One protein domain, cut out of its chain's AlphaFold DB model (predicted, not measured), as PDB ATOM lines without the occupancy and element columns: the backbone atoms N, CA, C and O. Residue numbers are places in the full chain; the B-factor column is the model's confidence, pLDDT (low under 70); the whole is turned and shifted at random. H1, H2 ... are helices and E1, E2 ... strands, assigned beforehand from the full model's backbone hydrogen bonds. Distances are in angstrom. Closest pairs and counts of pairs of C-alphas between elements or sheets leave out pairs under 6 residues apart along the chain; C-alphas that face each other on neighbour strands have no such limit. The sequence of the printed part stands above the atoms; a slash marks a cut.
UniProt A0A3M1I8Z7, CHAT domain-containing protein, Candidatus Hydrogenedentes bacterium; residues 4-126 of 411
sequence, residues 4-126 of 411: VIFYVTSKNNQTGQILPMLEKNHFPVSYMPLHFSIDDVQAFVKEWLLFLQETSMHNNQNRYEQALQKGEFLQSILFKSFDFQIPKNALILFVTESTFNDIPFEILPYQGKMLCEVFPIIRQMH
ATOM      1  N   VAL A   4      -5.741  54.329 -40.961       81.38
ATOM      2  CA  VAL A   4      -5.262  53.514 -39.841       81.38
ATOM      3  C   VAL A   4      -3.875  53.036 -40.239       81.38
ATOM      4  O   VAL A   4      -3.709  52.474 -41.323       81.38
ATOM      5  N   ILE A   5      -2.880  53.345 -39.414       81.31
ATOM      6  CA  ILE A   5      -1.474  53.089 -39.723       81.31
ATOM      7  C   ILE A   5      -0.939  52.064 -38.732       81.31
ATOM      8  O   ILE A   5      -1.010  52.296 -37.529       81.31
ATOM      9  N   PHE A   6      -0.393  50.975 -39.260       81.50
ATOM     10  CA  PHE A   6       0.307  49.936 -38.523       81.50
ATOM     11  C   PHE A   6       1.799  50.056 -38.817       81.50
ATOM     12  O   PHE A   6       2.202  50.032 -39.979       81.50
ATOM     13  N   TYR A   7       2.612  50.190 -37.774       75.81
ATOM     14  CA  TYR A   7       4.068  50.214 -37.886       75.81
ATOM     15  C   TYR A   7       4.631  48.845 -37.518       75.81
ATOM     16  O   TYR A   7       4.309  48.310 -36.463       75.81
ATOM     17  N   VAL A   8       5.466  48.297 -38.394       76.81
ATOM     18  CA  VAL A   8       6.033  46.953 -38.287       76.81
ATOM     19  C   VAL A   8       7.551  47.083 -38.345       76.81
ATOM     20  O   VAL A   8       8.132  47.229 -39.421       76.81
ATOM     21  N   THR A   9       8.186  47.092 -37.173       71.75
ATOM     22  CA  THR A   9       9.636  47.281 -37.024       71.75
ATOM     23  C   THR A   9      10.199  46.301 -36.006       71.75
ATOM     24  O   THR A   9       9.507  45.904 -35.065       71.75
ATOM     25  N   SER A  10      11.476  45.954 -36.142       66.88
ATOM     26  CA  SER A  10      12.196  45.200 -35.119       66.88
ATOM     27  C   SER A  10      12.360  46.036 -33.837       66.88
ATOM     28  O   SER A  10      12.468  47.266 -33.880       66.88
ATOM     29  N   LYS A  11      12.373  45.383 -32.664       57.56
ATOM     30  CA  LYS A  11      12.532  46.063 -31.358       57.56
ATOM     31  C   LYS A  11      13.824  46.886 -31.260       57.56
ATOM     32  O   LYS A  11      13.839  47.908 -30.584       57.56
ATOM     33  N   ASN A  12      14.878  46.477 -31.966       48.09
ATOM     34  CA  ASN A  12      16.199  47.105 -31.889       48.09
ATOM     35  C   ASN A  12      16.282  48.467 -32.608       48.09
ATOM     36  O   ASN A  12      17.208  49.224 -32.340       48.09
ATOM     37  N   ASN A  13      15.300  48.814 -33.452       46.69
ATOM     38  CA  ASN A  13      15.225  50.099 -34.161       46.69
ATOM     39  C   ASN A  13      14.239  51.101 -33.527       46.69
ATOM     40  O   ASN A  13      13.953  52.153 -34.104       46.69
ATOM     41  N   GLN A  14      13.712  50.815 -32.329       47.34
ATOM     42  CA  GLN A  14      12.781  51.715 -31.628       47.34
ATOM     43  C   GLN A  14      13.447  53.009 -31.118       47.34
ATOM     44  O   GLN A  14      12.762  53.965 -30.747       47.34
ATOM     45  N   THR A  15      14.776  53.093 -31.144       39.41
ATOM     46  CA  THR A  15      15.549  54.234 -30.654       39.41
ATOM     47  C   THR A  15      15.836  55.261 -31.760       39.41
ATOM     48  O   THR A  15      16.862  55.245 -32.429       39.41
ATOM     49  N   GLY A  16      14.944  56.253 -31.902       40.91
ATOM     50  CA  GLY A  16      15.426  57.642 -31.992       40.91
ATOM     51  C   GLY A  16      14.980  58.549 -33.146       40.91
ATOM     52  O   GLY A  16      15.124  59.760 -32.996       40.91
ATOM     53  N   GLN A  17      14.423  58.064 -34.265       43.84
ATOM     54  CA  GLN A  17      14.068  58.971 -35.388       43.84
ATOM     55  C   GLN A  17      12.637  58.853 -35.935       43.84
ATOM     56  O   GLN A  17      12.115  59.834 -36.466       43.84
ATOM     57  N   ILE A  18      11.971  57.706 -35.782       45.38
ATOM     58  CA  ILE A  18      10.655  57.467 -36.404       45.38
ATOM     59  C   ILE A  18       9.518  58.121 -35.593       45.38
ATOM     60  O   ILE A  18       8.595  58.704 -36.163       45.38
ATOM     61  N   LEU A  19       9.616  58.088 -34.262       39.34
ATOM     62  CA  LEU A  19       8.565  58.508 -33.326       39.34
ATOM     63  C   LEU A  19       8.224  60.022 -33.363       39.34
ATOM     64  O   LEU A  19       7.045  60.357 -33.488       39.34
ATOM     65  N   PRO A  20       9.185  60.973 -33.359       41.91
ATOM     66  CA  PRO A  20       8.857  62.396 -33.179       41.91
ATOM     67  C   PRO A  20       8.233  63.085 -34.406       41.91
ATOM     68  O   PRO A  20       7.701  64.195 -34.303       41.91
ATOM     69  N   MET A  21       8.329  62.488 -35.602       41.50
ATOM     70  CA  MET A  21       7.780  63.084 -36.831       41.50
ATOM     71  C   MET A  21       6.278  62.834 -37.014       41.50
ATOM     72  O   MET A  21       5.637  63.575 -37.763       41.50
ATOM     73  N   LEU A  22       5.713  61.826 -36.346       44.09
ATOM     74  CA  LEU A  22       4.369  61.315 -36.628       44.09
ATOM     75  C   LEU A  22       3.307  61.809 -35.643       44.09
ATOM     76  O   LEU A  22       2.185  62.076 -36.071       44.09
ATOM     77  N   GLU A  23       3.674  62.067 -34.385       44.53
ATOM     78  CA  GLU A  23       2.786  62.677 -33.375       44.53
ATOM     79  C   GLU A  23       2.244  64.055 -33.796       44.53
ATOM     80  O   GLU A  23       1.206  64.505 -33.318       44.53
ATOM     81  N   LYS A  24       2.907  64.733 -34.744       45.44
ATOM     82  CA  LYS A  24       2.487  66.053 -35.239       45.44
ATOM     83  C   LYS A  24       1.283  66.032 -36.180       45.44
ATOM     84  O   LYS A  24       0.737  67.096 -36.461       45.44
ATOM     85  N   ASN A  25       0.868  64.870 -36.682       41.16
ATOM     86  CA  ASN A  25      -0.272  64.762 -37.587       41.16
ATOM     87  C   ASN A  25      -1.381  63.967 -36.892       41.16
ATOM     88  O   ASN A  25      -1.252  62.756 -36.788       41.16
ATOM     89  N   HIS A  26      -2.449  64.645 -36.449       39.56
ATOM     90  CA  HIS A  26      -3.625  64.163 -35.691       39.56
ATOM     91  C   HIS A  26      -4.415  62.965 -36.289       39.56
ATOM     92  O   HIS A  26      -5.641  63.005 -36.413       39.56
ATOM     93  N   PHE A  27      -3.750  61.890 -36.691       43.28
ATOM     94  CA  PHE A  27      -4.361  60.629 -37.083       43.28
ATOM     95  C   PHE A  27      -4.426  59.709 -35.859       43.28
ATOM     96  O   PHE A  27      -3.520  59.761 -35.028       43.28
ATOM     97  N   PRO A  28      -5.450  58.846 -35.735       44.91
ATOM     98  CA  PRO A  28      -5.369  57.715 -34.824       44.91
ATOM     99  C   PRO A  28      -4.244  56.803 -35.329       44.91
ATOM    100  O   PRO A  28      -4.421  56.015 -36.260       44.91
ATOM    101  N   VAL A  29      -3.048  57.007 -34.788       45.88
ATOM    102  CA  VAL A  29      -1.882  56.165 -35.023       45.88
ATOM    103  C   VAL A  29      -1.930  55.082 -33.961       45.88
ATOM    104  O   VAL A  29      -1.655  55.342 -32.794       45.88
ATOM    105  N   SER A  30      -2.305  53.871 -34.362       47.50
ATOM    106  CA  SER A  30      -2.170  52.702 -33.500       47.50
ATOM    107  C   SER A  30      -0.734  52.217 -33.622       47.50
ATOM    108  O   SER A  30      -0.386  51.458 -34.524       47.50
ATOM    109  N   TYR A  31       0.132  52.728 -32.750       44.62
ATOM    110  CA  TYR A  31       1.479  52.197 -32.610       44.62
ATOM    111  C   TYR A  31       1.382  50.860 -31.886       44.62
ATOM    112  O   TYR A  31       0.974  50.809 -30.728       44.62
ATOM    113  N   MET A  32       1.740  49.781 -32.575       50.53
ATOM    114  CA  MET A  32       1.824  48.469 -31.958       50.53
ATOM    115  C   MET A  32       3.250  47.966 -32.147       50.53
ATOM    116  O   MET A  32       3.587  47.514 -33.239       50.53
ATOM    117  N   PRO A  33       4.122  48.102 -31.132       50.50
ATOM    118  CA  PRO A  33       5.423  47.471 -31.181       50.50
ATOM    119  C   PRO A  33       5.162  45.970 -31.209       50.50
ATOM    120  O   PRO A  33       4.561  45.406 -30.293       50.50
ATOM    121  N   LEU A  34       5.535  45.331 -32.307       54.78
ATOM    122  CA  LEU A  34       5.226  43.929 -32.482       54.78
ATOM    123  C   LEU A  34       6.142  43.112 -31.565       54.78
ATOM    124  O   LEU A  34       7.361  43.299 -31.522       54.78
ATOM    125  N   HIS A  35       5.535  42.246 -30.761       57.59
ATOM    126  CA  HIS A  35       6.220  41.410 -29.781       57.59
ATOM    127  C   HIS A  35       6.261  39.956 -30.268       57.59
ATOM    128  O   HIS A  35       5.857  39.067 -29.526       57.59
ATOM    129  N   PHE A  36       6.734  39.722 -31.493       69.06
ATOM    130  CA  PHE A  36       6.882  38.376 -32.058       69.06
ATOM    131  C   PHE A  36       8.346  37.975 -32.238       69.06
ATOM    132  O   PHE A  36       9.225  38.839 -32.331       69.06
ATOM    133  N   SER A  37       8.593  36.663 -32.310       76.12
ATOM    134  CA  SER A  37       9.842  36.131 -32.852       76.12
ATOM    135  C   SER A  37       9.842  36.294 -34.371       76.12
ATOM    136  O   SER A  37       8.846  35.986 -35.030       76.12
ATOM    137  N   ILE A  38      10.945  36.793 -34.934       80.12
ATOM    138  CA  ILE A  38      11.112  36.878 -36.394       80.12
ATOM    139  C   ILE A  38      10.980  35.478 -37.008       80.12
ATOM    140  O   ILE A  38      10.341  35.338 -38.050       80.12
ATOM    141  N   ASP A  39      11.482  34.458 -36.312       84.56
ATOM    142  CA  ASP A  39      11.437  33.064 -36.749       84.56
ATOM    143  C   ASP A  39       9.995  32.552 -36.879       84.56
ATOM    144  O   ASP A  39       9.664  31.915 -37.877       84.56
ATOM    145  N   ASP A  40       9.105  32.895 -35.936       85.75
ATOM    146  CA  ASP A  40       7.690  32.492 -35.982       85.75
ATOM    147  C   ASP A  40       6.983  33.104 -37.198       85.75
ATOM    148  O   ASP A  40       6.218  32.442 -37.904       85.75
ATOM    149  N   VAL A  41       7.263  34.380 -37.473       85.94
ATOM    150  CA  VAL A  41       6.693  35.085 -38.625       85.94
ATOM    151  C   VAL A  41       7.225  34.515 -39.935       85.94
ATOM    152  O   VAL A  41       6.449  34.312 -40.868       85.94
ATOM    153  N   GLN A  42       8.522  34.234 -40.026       87.75
ATOM    154  CA  GLN A  42       9.120  33.632 -41.219       87.75
ATOM    155  C   GLN A  42       8.600  32.209 -41.457       87.75
ATOM    156  O   GLN A  42       8.263  31.862 -42.593       87.75
ATOM    157  N   ALA A  43       8.463  31.408 -40.396       90.56
ATOM    158  CA  ALA A  43       7.856  30.084 -40.463       90.56
ATOM    159  C   ALA A  43       6.414  30.165 -40.985       90.56
ATOM    160  O   ALA A  43       6.064  29.450 -41.928       90.56
ATOM    161  N   PHE A  44       5.618  31.102 -40.457       94.12
ATOM    162  CA  PHE A  44       4.264  31.349 -40.944       94.12
ATOM    163  C   PHE A  44       4.243  31.748 -42.424       94.12
ATOM    164  O   PHE A  44       3.458  31.204 -43.197       94.12
ATOM    165  N   VAL A  45       5.092  32.692 -42.843       92.25
ATOM    166  CA  VAL A  45       5.160  33.148 -44.243       92.25
ATOM    167  C   VAL A  45       5.464  31.977 -45.176       92.25
ATOM    168  O   VAL A  45       4.801  31.826 -46.201       92.25
ATOM    169  N   LYS A  46       6.420  31.118 -44.812       91.81
ATOM    170  CA  LYS A  46       6.763  29.924 -45.593       91.81
ATOM    171  C   LYS A  46       5.577  28.964 -45.708       91.81
ATOM    172  O   LYS A  46       5.253  28.524 -46.809       91.81
ATOM    173  N   GLU A  47       4.912  28.668 -44.594       94.31
ATOM    174  CA  GLU A  47       3.724  27.809 -44.572       94.31
ATOM    175  C   GLU A  47       2.580  28.399 -45.411       94.31
ATOM    176  O   GLU A  47       1.919  27.695 -46.175       94.31
ATOM    177  N   TRP A  48       2.377  29.712 -45.320       94.31
ATOM    178  CA  TRP A  48       1.377  30.433 -46.095       94.31
ATOM    179  C   TRP A  48       1.629  30.342 -47.605       94.31
ATOM    180  O   TRP A  48       0.696  30.111 -48.376       94.31
ATOM    181  N   LEU A  49       2.880  30.496 -48.044       91.06
ATOM    182  CA  LEU A  49       3.235  30.385 -49.460       91.06
ATOM    183  C   LEU A  49       2.988  28.970 -50.001       91.06
ATOM    184  O   LEU A  49       2.416  28.836 -51.084       91.06
ATOM    185  N   LEU A  50       3.333  27.932 -49.232       90.50
ATOM    186  CA  LEU A  50       3.023  26.538 -49.584       90.50
ATOM    187  C   LEU A  50       1.507  26.318 -49.693       90.50
ATOM    188  O   LEU A  50       1.016  25.769 -50.679       90.50
ATOM    189  N   PHE A  51       0.745  26.838 -48.731       92.38
ATOM    190  CA  PHE A  51      -0.715  26.764 -48.737       92.38
ATOM    191  C   PHE A  51      -1.342  27.440 -49.974       92.38
ATOM    192  O   PHE A  51      -2.296  26.918 -50.566       92.38
ATOM    193  N   LEU A  52      -0.795  28.578 -50.422       90.12
ATOM    194  CA  LEU A  52      -1.226  29.239 -51.660       90.12
ATOM    195  C   LEU A  52      -0.904  28.420 -52.916       90.12
ATOM    196  O   LEU A  52      -1.720  28.387 -53.841       90.12
ATOM    197  N   GLN A  53       0.247  27.747 -52.960       84.19
ATOM    198  CA  GLN A  53       0.627  26.898 -54.094       84.19
ATOM    199  C   GLN A  53      -0.338  25.718 -54.257       84.19
ATOM    200  O   GLN A  53      -0.865  25.499 -55.350       84.19
ATOM    201  N   GLU A  54      -0.678  25.027 -53.169       83.31
ATOM    202  CA  GLU A  54      -1.645  23.921 -53.195       83.31
ATOM    203  C   GLU A  54      -3.050  24.347 -53.642       83.31
ATOM    204  O   GLU A  54      -3.795  23.557 -54.229       83.31
ATOM    205  N   THR A  55      -3.427  25.604 -53.379       74.69
ATOM    206  CA  THR A  55      -4.730  26.156 -53.784       74.69
ATOM    207  C   THR A  55      -4.890  26.164 -55.311       74.69
ATOM    208  O   THR A  55      -6.006  26.075 -55.819       74.69
ATOM    209  N   SER A  56      -3.781  26.183 -56.057       65.12
ATOM    210  CA  SER A  56      -3.798  26.068 -57.522       65.12
ATOM    211  C   SER A  56      -4.141  24.657 -58.012       65.12
ATOM    212  O   SER A  56      -4.536  24.500 -59.165       65.12
ATOM    213  N   MET A  57      -3.980  23.633 -57.164       61.31
ATOM    214  CA  MET A  57      -4.070  22.221 -57.558       61.31
ATOM    215  C   MET A  57      -5.366  21.531 -57.119       61.31
ATOM    216  O   MET A  57      -5.767  20.544 -57.735       61.31
ATOM    217  N   HIS A  58      -6.059  22.046 -56.097       61.88
ATOM    218  CA  HIS A  58      -7.223  21.375 -55.511       61.88
ATOM    219  C   HIS A  58      -8.417  22.314 -55.300       61.88
ATOM    220  O   HIS A  58      -8.337  23.298 -54.568       61.88
ATOM    221  N   ASN A  59      -9.567  21.958 -55.882       63.19
ATOM    222  CA  ASN A  59     -10.834  22.654 -55.663       63.19
ATOM    223  C   ASN A  59     -11.469  22.182 -54.343       63.19
ATOM    224  O   ASN A  59     -12.308  21.285 -54.332       63.19
ATOM    225  N   ASN A  60     -11.019  22.742 -53.219       73.75
ATOM    226  CA  ASN A  60     -11.563  22.435 -51.898       73.75
ATOM    227  C   ASN A  60     -12.463  23.588 -51.422       73.75
ATOM    228  O   ASN A  60     -12.016  24.726 -51.277       73.75
ATOM    229  N   GLN A  61     -13.738  23.274 -51.173       75.62
ATOM    230  CA  GLN A  61     -14.769  24.231 -50.760       75.62
ATOM    231  C   GLN A  61     -14.492  24.905 -49.405       75.62
ATOM    232  O   GLN A  61     -15.112  25.926 -49.136       75.62
ATOM    233  N   ASN A  62     -13.570  24.380 -48.588       89.12
ATOM    234  CA  ASN A  62     -13.248  24.897 -47.252       89.12
ATOM    235  C   ASN A  62     -11.939  25.725 -47.203       89.12
ATOM    236  O   ASN A  62     -11.424  26.036 -46.129       89.12
ATOM    237  N   ARG A  63     -11.320  26.029 -48.356       90.38
ATOM    238  CA  ARG A  63     -10.004  26.705 -48.401       90.38
ATOM    239  C   ARG A  63     -10.054  28.128 -47.854       90.38
ATOM    240  O   ARG A  63      -9.103  28.561 -47.210       90.38
ATOM    241  N   TYR A  64     -11.140  28.849 -48.093       93.75
ATOM    242  CA  TYR A  64     -11.325  30.211 -47.609       93.75
ATOM    243  C   TYR A  64     -11.396  30.259 -46.080       93.75
ATOM    244  O   TYR A  64     -10.738  31.084 -45.455       93.75
ATOM    245  N   GLU A  65     -12.142  29.344 -45.471       95.00
ATOM    246  CA  GLU A  65     -12.270  29.234 -44.022       95.00
ATOM    247  C   GLU A  65     -10.931  28.823 -43.377       95.00
ATOM    248  O   GLU A  65     -10.520  29.422 -42.386       95.00
ATOM    249  N   GLN A  66     -10.179  27.897 -43.989       95.19
ATOM    250  CA  GLN A  66      -8.806  27.578 -43.564       95.19
ATOM    251  C   GLN A  66      -7.871  28.793 -43.662       95.19
ATOM    252  O   GLN A  66      -7.026  29.011 -42.794       95.19
ATOM    253  N   ALA A  67      -8.015  29.605 -44.708       95.12
ATOM    254  CA  ALA A  67      -7.227  30.819 -44.868       95.12
ATOM    255  C   ALA A  67      -7.568  31.875 -43.805       95.12
ATOM    256  O   ALA A  67      -6.664  32.556 -43.327       95.12
ATOM    257  N   LEU A  68      -8.838  31.980 -43.394       95.81
ATOM    258  CA  LEU A  68      -9.237  32.820 -42.261       95.81
ATOM    259  C   LEU A  68      -8.608  32.332 -40.952       95.81
ATOM    260  O   LEU A  68      -8.049  33.151 -40.233       95.81
ATOM    261  N   GLN A  69      -8.600  31.021 -40.687       96.31
ATOM    262  CA  GLN A  69      -7.932  30.450 -39.507       96.31
ATOM    263  C   GLN A  69      -6.423  30.733 -39.504       96.31
ATOM    264  O   GLN A  69      -5.852  31.107 -38.480       96.31
ATOM    265  N   LYS A  70      -5.758  30.630 -40.664       96.12
ATOM    266  CA  LYS A  70      -4.353  31.052 -40.801       96.12
ATOM    267  C   LYS A  70      -4.185  32.554 -40.563       96.12
ATOM    268  O   LYS A  70      -3.206  32.963 -39.950       96.12
ATOM    269  N   GLY A  71      -5.136  33.371 -41.009       95.19
ATOM    270  CA  GLY A  71      -5.182  34.802 -40.716       95.19
ATOM    271  C   GLY A  71      -5.330  35.098 -39.221       95.19
ATOM    272  O   GLY A  71      -4.650  35.990 -38.720       95.19
ATOM    273  N   GLU A  72      -6.169  34.352 -38.500       93.62
ATOM    274  CA  GLU A  72      -6.332  34.445 -37.040       93.62
ATOM    275  C   GLU A  72      -5.039  34.069 -36.311       93.62
ATOM    276  O   GLU A  72      -4.625  34.768 -35.386       93.62
ATOM    277  N   PHE A  73      -4.357  33.019 -36.771       93.31
ATOM    278  CA  PHE A  73      -3.053  32.634 -36.238       93.31
ATOM    279  C   PHE A  73      -1.975  33.690 -36.521       93.31
ATOM    280  O   PHE A  73      -1.249  34.092 -35.617       93.31
ATOM    281  N   LEU A  74      -1.911  34.240 -37.739       92.56
ATOM    282  CA  LEU A  74      -1.027  35.374 -38.025       92.56
ATOM    283  C   LEU A  74      -1.346  36.566 -37.120       92.56
ATOM    284  O   LEU A  74      -0.443  37.225 -36.612       92.56
ATOM    285  N   GLN A  75      -2.630  36.852 -36.918       89.06
ATOM    286  CA  GLN A  75      -3.065  37.935 -36.054       89.06
ATOM    287  C   GLN A  75      -2.593  37.727 -34.612       89.06
ATOM    288  O   GLN A  75      -2.172  38.703 -34.008       89.06
ATOM    289  N   SER A  76      -2.616  36.501 -34.074       86.50
ATOM    290  CA  SER A  76      -2.137  36.221 -32.712       86.50
ATOM    291  C   SER A  76      -0.613  36.319 -32.578       86.50
ATOM    292  O   SER A  76      -0.125  36.750 -31.534       86.50
ATOM    293  N   ILE A  77       0.136  35.997 -33.642       86.19
ATOM    294  CA  ILE A  77       1.585  36.237 -33.703       86.19
ATOM    295  C   ILE A  77       1.860  37.745 -33.702       86.19
ATOM    296  O   ILE A  77       2.650  38.245 -32.903       86.19
ATOM    297  N   LEU A  78       1.211  38.491 -34.600       82.75
ATOM    298  CA  LEU A  78       1.470  39.921 -34.769       82.75
ATOM    299  C   LEU A  78       0.967  40.738 -33.574       82.75
ATOM    300  O   LEU A  78       1.639  41.661 -33.114       82.75
ATOM    301  N   PHE A  79      -0.211  40.407 -33.055       77.75
ATOM    302  CA  PHE A  79      -0.935  41.218 -32.092       77.75
ATOM    303  C   PHE A  79      -1.304  40.391 -30.861       77.75
ATOM    304  O   PHE A  79      -2.057  39.426 -30.943       77.75
ATOM    305  N   LYS A  80      -0.839  40.824 -29.681       67.19
ATOM    306  CA  LYS A  80      -1.234  40.206 -28.401       67.19
ATOM    307  C   LYS A  80      -2.746  40.294 -28.142       67.19
ATOM    308  O   LYS A  80      -3.306  39.402 -27.520       67.19
ATOM    309  N   SER A  81      -3.392  41.365 -28.606       65.94
ATOM    310  CA  SER A  81      -4.849  41.523 -28.651       65.94
ATOM    311  C   SER A  81      -5.235  42.373 -29.864       65.94
ATOM    312  O   SER A  81      -4.504  43.292 -30.242       65.94
ATOM    313  N   PHE A  82      -6.365  42.062 -30.504       66.56
ATOM    314  CA  PHE A  82      -6.836  42.752 -31.711       66.56
ATOM    315  C   PHE A  82      -8.236  43.343 -31.501       66.56
ATOM    316  O   PHE A  82      -9.175  43.057 -32.235       66.56
ATOM    317  N   ASP A  83      -8.376  44.205 -30.496       64.69
ATOM    318  CA  ASP A  83      -9.664  44.823 -30.145       64.69
ATOM    319  C   ASP A  83      -9.899  46.163 -30.863       64.69
ATOM    320  O   ASP A  83     -10.552  47.072 -30.344       64.69
ATOM    321  N   PHE A  84      -9.337  46.342 -32.064       67.56
ATOM    322  CA  PHE A  84      -9.380  47.637 -32.738       67.56
ATOM    323  C   PHE A  84     -10.583  47.775 -33.672       67.56
ATOM    324  O   PHE A  84     -10.720  47.074 -34.676       67.56
ATOM    325  N   GLN A  85     -11.427  48.769 -33.397       78.31
ATOM    326  CA  GLN A  85     -12.491  49.155 -34.315       78.31
ATOM    327  C   GLN A  85     -11.917  49.987 -35.465       78.31
ATOM    328  O   GLN A  85     -11.529  51.145 -35.301       78.31
ATOM    329  N   ILE A  86     -11.886  49.404 -36.661       84.06
ATOM    330  CA  ILE A  86     -11.479  50.108 -37.875       84.06
ATOM    331  C   ILE A  86     -12.684  50.901 -38.405       84.06
ATOM    332  O   ILE A  86     -13.723  50.312 -38.715       84.06
ATOM    333  N   PRO A  87     -12.588  52.237 -38.567       85.31
ATOM    334  CA  PRO A  87     -13.695  53.022 -39.097       85.31
ATOM    335  C   PRO A  87     -14.143  52.536 -40.479       85.31
ATOM    336  O   PRO A  87     -13.317  52.294 -41.363       85.31
ATOM    337  N   LYS A  88     -15.462  52.492 -40.711       80.25
ATOM    338  CA  LYS A  88     -16.034  52.225 -42.038       80.25
ATOM    339  C   LYS A  88     -15.422  53.209 -43.050       80.25
ATOM    340  O   LYS A  88     -15.472  54.422 -42.847       80.25
ATOM    341  N   ASN A  89     -14.832  52.688 -44.129       83.81
ATOM    342  CA  ASN A  89     -14.088  53.439 -45.158       83.81
ATOM    343  C   ASN A  89     -12.695  53.962 -44.744       83.81
ATOM    344  O   ASN A  89     -12.226  54.968 -45.292       83.81
ATOM    345  N   ALA A  90     -12.028  53.325 -43.783       87.88
ATOM    346  CA  ALA A  90     -10.620  53.590 -43.517       87.88
ATOM    347  C   ALA A  90      -9.713  53.084 -44.653       87.88
ATOM    348  O   ALA A  90     -10.017  52.101 -45.322       87.88
ATOM    349  N   LEU A  91      -8.584  53.761 -44.844       89.44
ATOM    350  CA  LEU A  91      -7.416  53.255 -45.553       89.44
ATOM    351  C   LEU A  91      -6.480  52.605 -44.547       89.44
ATOM    352  O   LEU A  91      -6.076  53.274 -43.594       89.44
ATOM    353  N   ILE A  92      -6.103  51.355 -44.794       90.44
ATOM    354  CA  ILE A  92      -5.096  50.668 -43.993       90.44
ATOM    355  C   ILE A  92      -3.722  50.886 -44.614       90.44
ATOM    356  O   ILE A  92      -3.529  50.672 -45.813       90.44
ATOM    357  N   LEU A  93      -2.775  51.324 -43.794       89.31
ATOM    358  CA  LEU A  93      -1.386  51.524 -44.173       89.31
ATOM    359  C   LEU A  93      -0.495  50.659 -43.283       89.31
ATOM    360  O   LEU A  93      -0.446  50.889 -42.079       89.31
ATOM    361  N   PHE A  94       0.221  49.708 -43.874       88.81
ATOM    362  CA  PHE A  94       1.281  48.965 -43.194       88.81
ATOM    363  C   PHE A  94       2.618  49.605 -43.538       88.81
ATOM    364  O   PHE A  94       3.009  49.601 -44.701       88.81
ATOM    365  N   VAL A  95       3.294  50.187 -42.554       86.31
ATOM    366  CA  VAL A  95       4.642  50.742 -42.703       86.31
ATOM    367  C   VAL A  95       5.628  49.712 -42.173       86.31
ATOM    368  O   VAL A  95       5.630  49.437 -40.974       86.31
ATOM    369  N   THR A  96       6.431  49.131 -43.058       81.19
ATOM    370  CA  THR A  96       7.273  47.965 -42.764       81.19
ATOM    371  C   THR A  96       8.751  48.262 -43.009       81.19
ATOM    372  O   THR A  96       9.119  48.988 -43.940       81.19
ATOM    373  N   GLU A  97       9.611  47.675 -42.177       77.62
ATOM    374  CA  GLU A  97      11.005  47.412 -42.561       77.62
ATOM    375  C   GLU A  97      11.038  46.382 -43.703       77.62
ATOM    376  O   GLU A  97      10.097  45.602 -43.869       77.62
ATOM    377  N   SER A  98      12.110  46.381 -44.503       76.69
ATOM    378  CA  SER A  98      12.225  45.505 -45.678       76.69
ATOM    379  C   SER A  98      12.060  44.022 -45.336       76.69
ATOM    380  O   SER A  98      11.352  43.307 -46.041       76.69
ATOM    381  N   THR A  99      12.604  43.597 -44.196       78.12
ATOM    382  CA  THR A  99      12.533  42.224 -43.669       78.12
ATOM    383  C   THR A  99      11.112  41.737 -43.375       78.12
ATOM    384  O   THR A  99      10.869  40.537 -43.329       78.12
ATOM    385  N   PHE A 100      10.147  42.645 -43.190       83.75
ATOM    386  CA  PHE A 100       8.747  42.302 -42.911       83.75
ATOM    387  C   PHE A 100       7.831  42.488 -44.121       83.75
ATOM    388  O   PHE A 100       6.606  42.385 -44.006       83.75
ATOM    389  N   ASN A 101       8.399  42.756 -45.297       85.75
ATOM    390  CA  ASN A 101       7.623  42.923 -46.518       85.75
ATOM    391  C   ASN A 101       6.891  41.649 -46.937       85.75
ATOM    392  O   ASN A 101       5.884  41.759 -47.634       85.75
ATOM    393  N   ASP A 102       7.333  40.471 -46.497       89.06
ATOM    394  CA  ASP A 102       6.704  39.214 -46.892       89.06
ATOM    395  C   ASP A 102       5.507  38.794 -46.036       89.06
ATOM    396  O   ASP A 102       4.735  37.918 -46.434       89.06
ATOM    397  N   ILE A 103       5.262  39.477 -44.918       92.00
ATOM    398  CA  ILE A 103       4.105  39.196 -44.064       92.00
ATOM    399  C   ILE A 103       2.815  39.446 -44.861       92.00
ATOM    400  O   ILE A 103       2.646  40.547 -45.394       92.00
ATOM    401  N   PRO A 104       1.880  38.485 -44.970       94.25
ATOM    402  CA  PRO A 104       0.667  38.632 -45.774       94.25
ATOM    403  C   PRO A 104      -0.433  39.396 -45.014       94.25
ATOM    404  O   PRO A 104      -1.488  38.859 -44.714       94.25
ATOM    405  N   PHE A 105      -0.233  40.679 -44.703       93.50
ATOM    406  CA  PHE A 105      -1.224  41.471 -43.951       93.50
ATOM    407  C   PHE A 105      -2.638  41.489 -44.563       93.50
ATOM    408  O   PHE A 105      -3.624  41.744 -43.874       93.50
ATOM    409  N   GLU A 106      -2.752  41.232 -45.866       95.12
ATOM    410  CA  GLU A 106      -4.007  41.137 -46.600       95.12
ATOM    411  C   GLU A 106      -4.970  40.083 -46.040       95.12
ATOM    412  O   GLU A 106      -6.180  40.264 -46.204       95.12
ATOM    413  N   ILE A 107      -4.455  39.020 -45.404       95.62
ATOM    414  CA  ILE A 107      -5.255  37.889 -44.905       95.62
ATOM    415  C   ILE A 107      -5.750  38.062 -43.473       95.62
ATOM    416  O   ILE A 107      -6.495  37.211 -42.993       95.62
ATOM    417  N   LEU A 108      -5.353  39.139 -42.788       94.00
ATOM    418  CA  LEU A 108      -5.803  39.391 -41.422       94.00
ATOM    419  C   LEU A 108      -7.338  39.407 -41.366       94.00
ATOM    420  O   LEU A 108      -7.966  40.029 -42.229       94.00
ATOM    421  N   PRO A 109      -7.963  38.724 -40.400       93.56
ATOM    422  CA  PRO A 109      -9.407  38.605 -40.354       93.56
ATOM    423  C   PRO A 109     -10.039  39.908 -39.853       93.56
ATOM    424  O   PRO A 109      -9.546  40.596 -38.963       93.56
ATOM    425  N   TYR A 110     -11.176  40.262 -40.437       92.38
ATOM    426  CA  TYR A 110     -12.017  41.368 -40.013       92.38
ATOM    427  C   TYR A 110     -13.479  41.038 -40.305       92.38
ATOM    428  O   TYR A 110     -13.883  40.939 -41.464       92.38
ATOM    429  N   GLN A 111     -14.284  40.886 -39.249       90.88
ATOM    430  CA  GLN A 111     -15.723  40.597 -39.349       90.88
ATOM    431  C   GLN A 111     -16.035  39.390 -40.263       90.88
ATOM    432  O   GLN A 111     -16.900  39.466 -41.137       90.88
ATOM    433  N   GLY A 112     -15.289  38.291 -40.090       91.12
ATOM    434  CA  GLY A 112     -15.467  37.051 -40.859       91.12
ATOM    435  C   GLY A 112     -14.992  37.114 -42.317       91.12
ATOM    436  O   GLY A 112     -15.364  36.257 -43.114       91.12
ATOM    437  N   LYS A 113     -14.215  38.139 -42.687       94.81
ATOM    438  CA  LYS A 113     -13.609  38.304 -44.019       94.81
ATOM    439  C   LYS A 113     -12.132  38.632 -43.907       94.81
ATOM    440  O   LYS A 113     -11.684  39.060 -42.850       94.81
ATOM    441  N   MET A 114     -11.386  38.519 -44.999       95.62
ATOM    442  CA  MET A 114     -10.012  39.016 -45.030       95.62
ATOM    443  C   MET A 114      -9.994  40.545 -45.136       95.62
ATOM    444  O   MET A 114     -10.826  41.161 -45.814       95.62
ATOM    445  N   LEU A 115      -9.002  41.178 -44.513       94.56
ATOM    446  CA  LEU A 115      -8.863  42.632 -44.440       94.56
ATOM    447  C   LEU A 115      -8.871  43.279 -45.831       94.56
ATOM    448  O   LEU A 115      -9.491  44.326 -46.038       94.56
ATOM    449  N   CYS A 116      -8.221  42.629 -46.800       94.69
ATOM    450  CA  CYS A 116      -8.093  43.117 -48.170       94.69
ATOM    451  C   CYS A 116      -9.396  43.112 -48.989       94.69
ATOM    452  O   CYS A 116      -9.448  43.749 -50.046       94.69
ATOM    453  N   GLU A 117     -10.440  42.429 -48.514       95.00
ATOM    454  CA  GLU A 117     -11.775  42.416 -49.124       95.00
ATOM    455  C   GLU A 117     -12.639  43.585 -48.647       95.00
ATOM    456  O   GLU A 117     -13.569  44.028 -49.337       95.00
ATOM    457  N   VAL A 118     -12.342  44.081 -47.446       95.12
ATOM    458  CA  VAL A 118     -13.138  45.095 -46.756       95.12
ATOM    459  C   VAL A 118     -12.527  46.475 -46.954       95.12
ATOM    460  O   VAL A 118     -13.242  47.416 -47.314       95.12
ATOM    461  N   PHE A 119     -11.211  46.592 -46.777       94.50
ATOM    462  CA  PHE A 119     -10.517  47.872 -46.781       94.50
ATOM    463  C   PHE A 119      -9.490  47.981 -47.909       94.50
ATOM    464  O   PHE A 119      -8.841  47.000 -48.280       94.50
ATOM    465  N   PRO A 120      -9.290  49.191 -48.458       93.38
ATOM    466  CA  PRO A 120      -8.110  49.459 -49.254       93.38
ATOM    467  C   PRO A 120      -6.863  49.353 -48.361       93.38
ATOM    468  O   PRO A 120      -6.824  49.932 -47.273       93.38
ATOM    469  N   ILE A 121      -5.849  48.630 -48.841       92.38
ATOM    470  CA  ILE A 121      -4.577  48.400 -48.142       92.38
ATOM    471  C   ILE A 121      -3.435  48.964 -48.989       92.38
ATOM    472  O   ILE A 121      -3.393  48.744 -50.201       92.38
ATOM    473  N   ILE A 122      -2.507  49.670 -48.346       90.25
ATOM    474  CA  ILE A 122      -1.213  50.063 -48.908       90.25
ATOM    475  C   ILE A 122      -0.109  49.538 -47.992       90.25
ATOM    476  O   ILE A 122      -0.190  49.711 -46.776       90.25
ATOM    477  N   ARG A 123       0.943  48.966 -48.578       91.06
ATOM    478  CA  ARG A 123       2.217  48.743 -47.890       91.06
ATOM    479  C   ARG A 123       3.131  49.931 -48.162       91.06
ATOM    480  O   ARG A 123       3.149  50.458 -49.270       91.06
ATOM    481  N   GLN A 124       3.870  50.383 -47.171       87.12
ATOM    482  CA  GLN A 124       4.860  51.436 -47.313       87.12
ATOM    483  C   GLN A 124       6.180  50.903 -46.789       87.12
ATOM    484  O   GLN A 124       6.330  50.652 -45.598       87.12
ATOM    485  N   MET A 125       7.129  50.746 -47.703       78.94
ATOM    486  CA  MET A 125       8.472  50.310 -47.364       78.94
ATOM    487  C   MET A 125       9.301  51.513 -46.924       78.94
ATOM    488  O   MET A 125       9.304  52.552 -47.592       78.94
ATOM    489  N   HIS A 126      10.002  51.374 -45.803       70.56
ATOM    490  CA  HIS A 126      10.968  52.374 -45.377       70.56
ATOM    491  C   HIS A 126      12.247  52.263 -46.216       70.56
ATOM    492  O   HIS A 126      12.891  51.218 -46.240       70.56
TER     493      HIS A 126
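Overview. This is residues 4 to 126 of the 411 residues of the protein "CHAT domain-containing protein" of Candidatus Hydrogenedentes bacterium (UniProt A0A3M1I8Z7). A long helical hairpin, H1 and H2, stands off from a small sheet of three parallel strands, and the link of residues 97 to 114 passes through the space between them. Residues 20 to 26 stick out beyond the sheet, and residues 56 to 62 stick out at the hairpin's far tip. The printed part has 123 residues, under half of them in named elements, in the order E1, H1, H2, E2, H3, E3; the class is mixed, the sheet order E1, E2, E3. It is compact, with a radius of gyration of the C-alphas of 15.4 A and spans of 50 by 33 by 23 A.

Arrangement. Start at E1, residues 4 to 8, an edge strand parallel to E2, residues 91 to 96, at 14 degrees; N 6 and O 93 are 2.8 A apart. E3, residues 121 to 125, is parallel to E2 at 25 degrees, with N 124 and O 94 at 2.7 A. H1, residues 38 to 55, and H2, residues 63 to 78, touch, opposite ways at a shallow tilt of 8 degrees; their closest C-alphas, Val 41 and Ile 77, are 7.2 A apart. Neither is on the sheet, nor, only just, is H3, residues 115 to 118, with 4 pairs of C-alphas within 10 A. Both crossovers, E1, H1 H2, E2 and E2, H3, E3, strand-helix-strand units joining parallel neighbours, are right-handed. In H1 and H2 every O i to N i+4 pair is within hydrogen-bond range; H3 is too short for one.

Along the chain. Find C-alpha 4 at (-5.262, 53.514, -39.841), where E1 begins its 13.2 A. H1 starts at (11.112, 36.878, -36.394) and runs 25.9 A; H2 runs 22.2 A, E2 15.9 A. After H3, E3 ends at C-alpha 125, (8.472, 50.310, -47.364).

Size, cuts and confidence. The C-alphas of Lys 24 and His 58 are farthest apart, 50.0 A. The printed part has no cut; the links E1 to H1, H2 to E2 and E2 to H3 are long. Look for pLDDT under 70 at residues 10 to 36, 56 to 59 and 80 to 84.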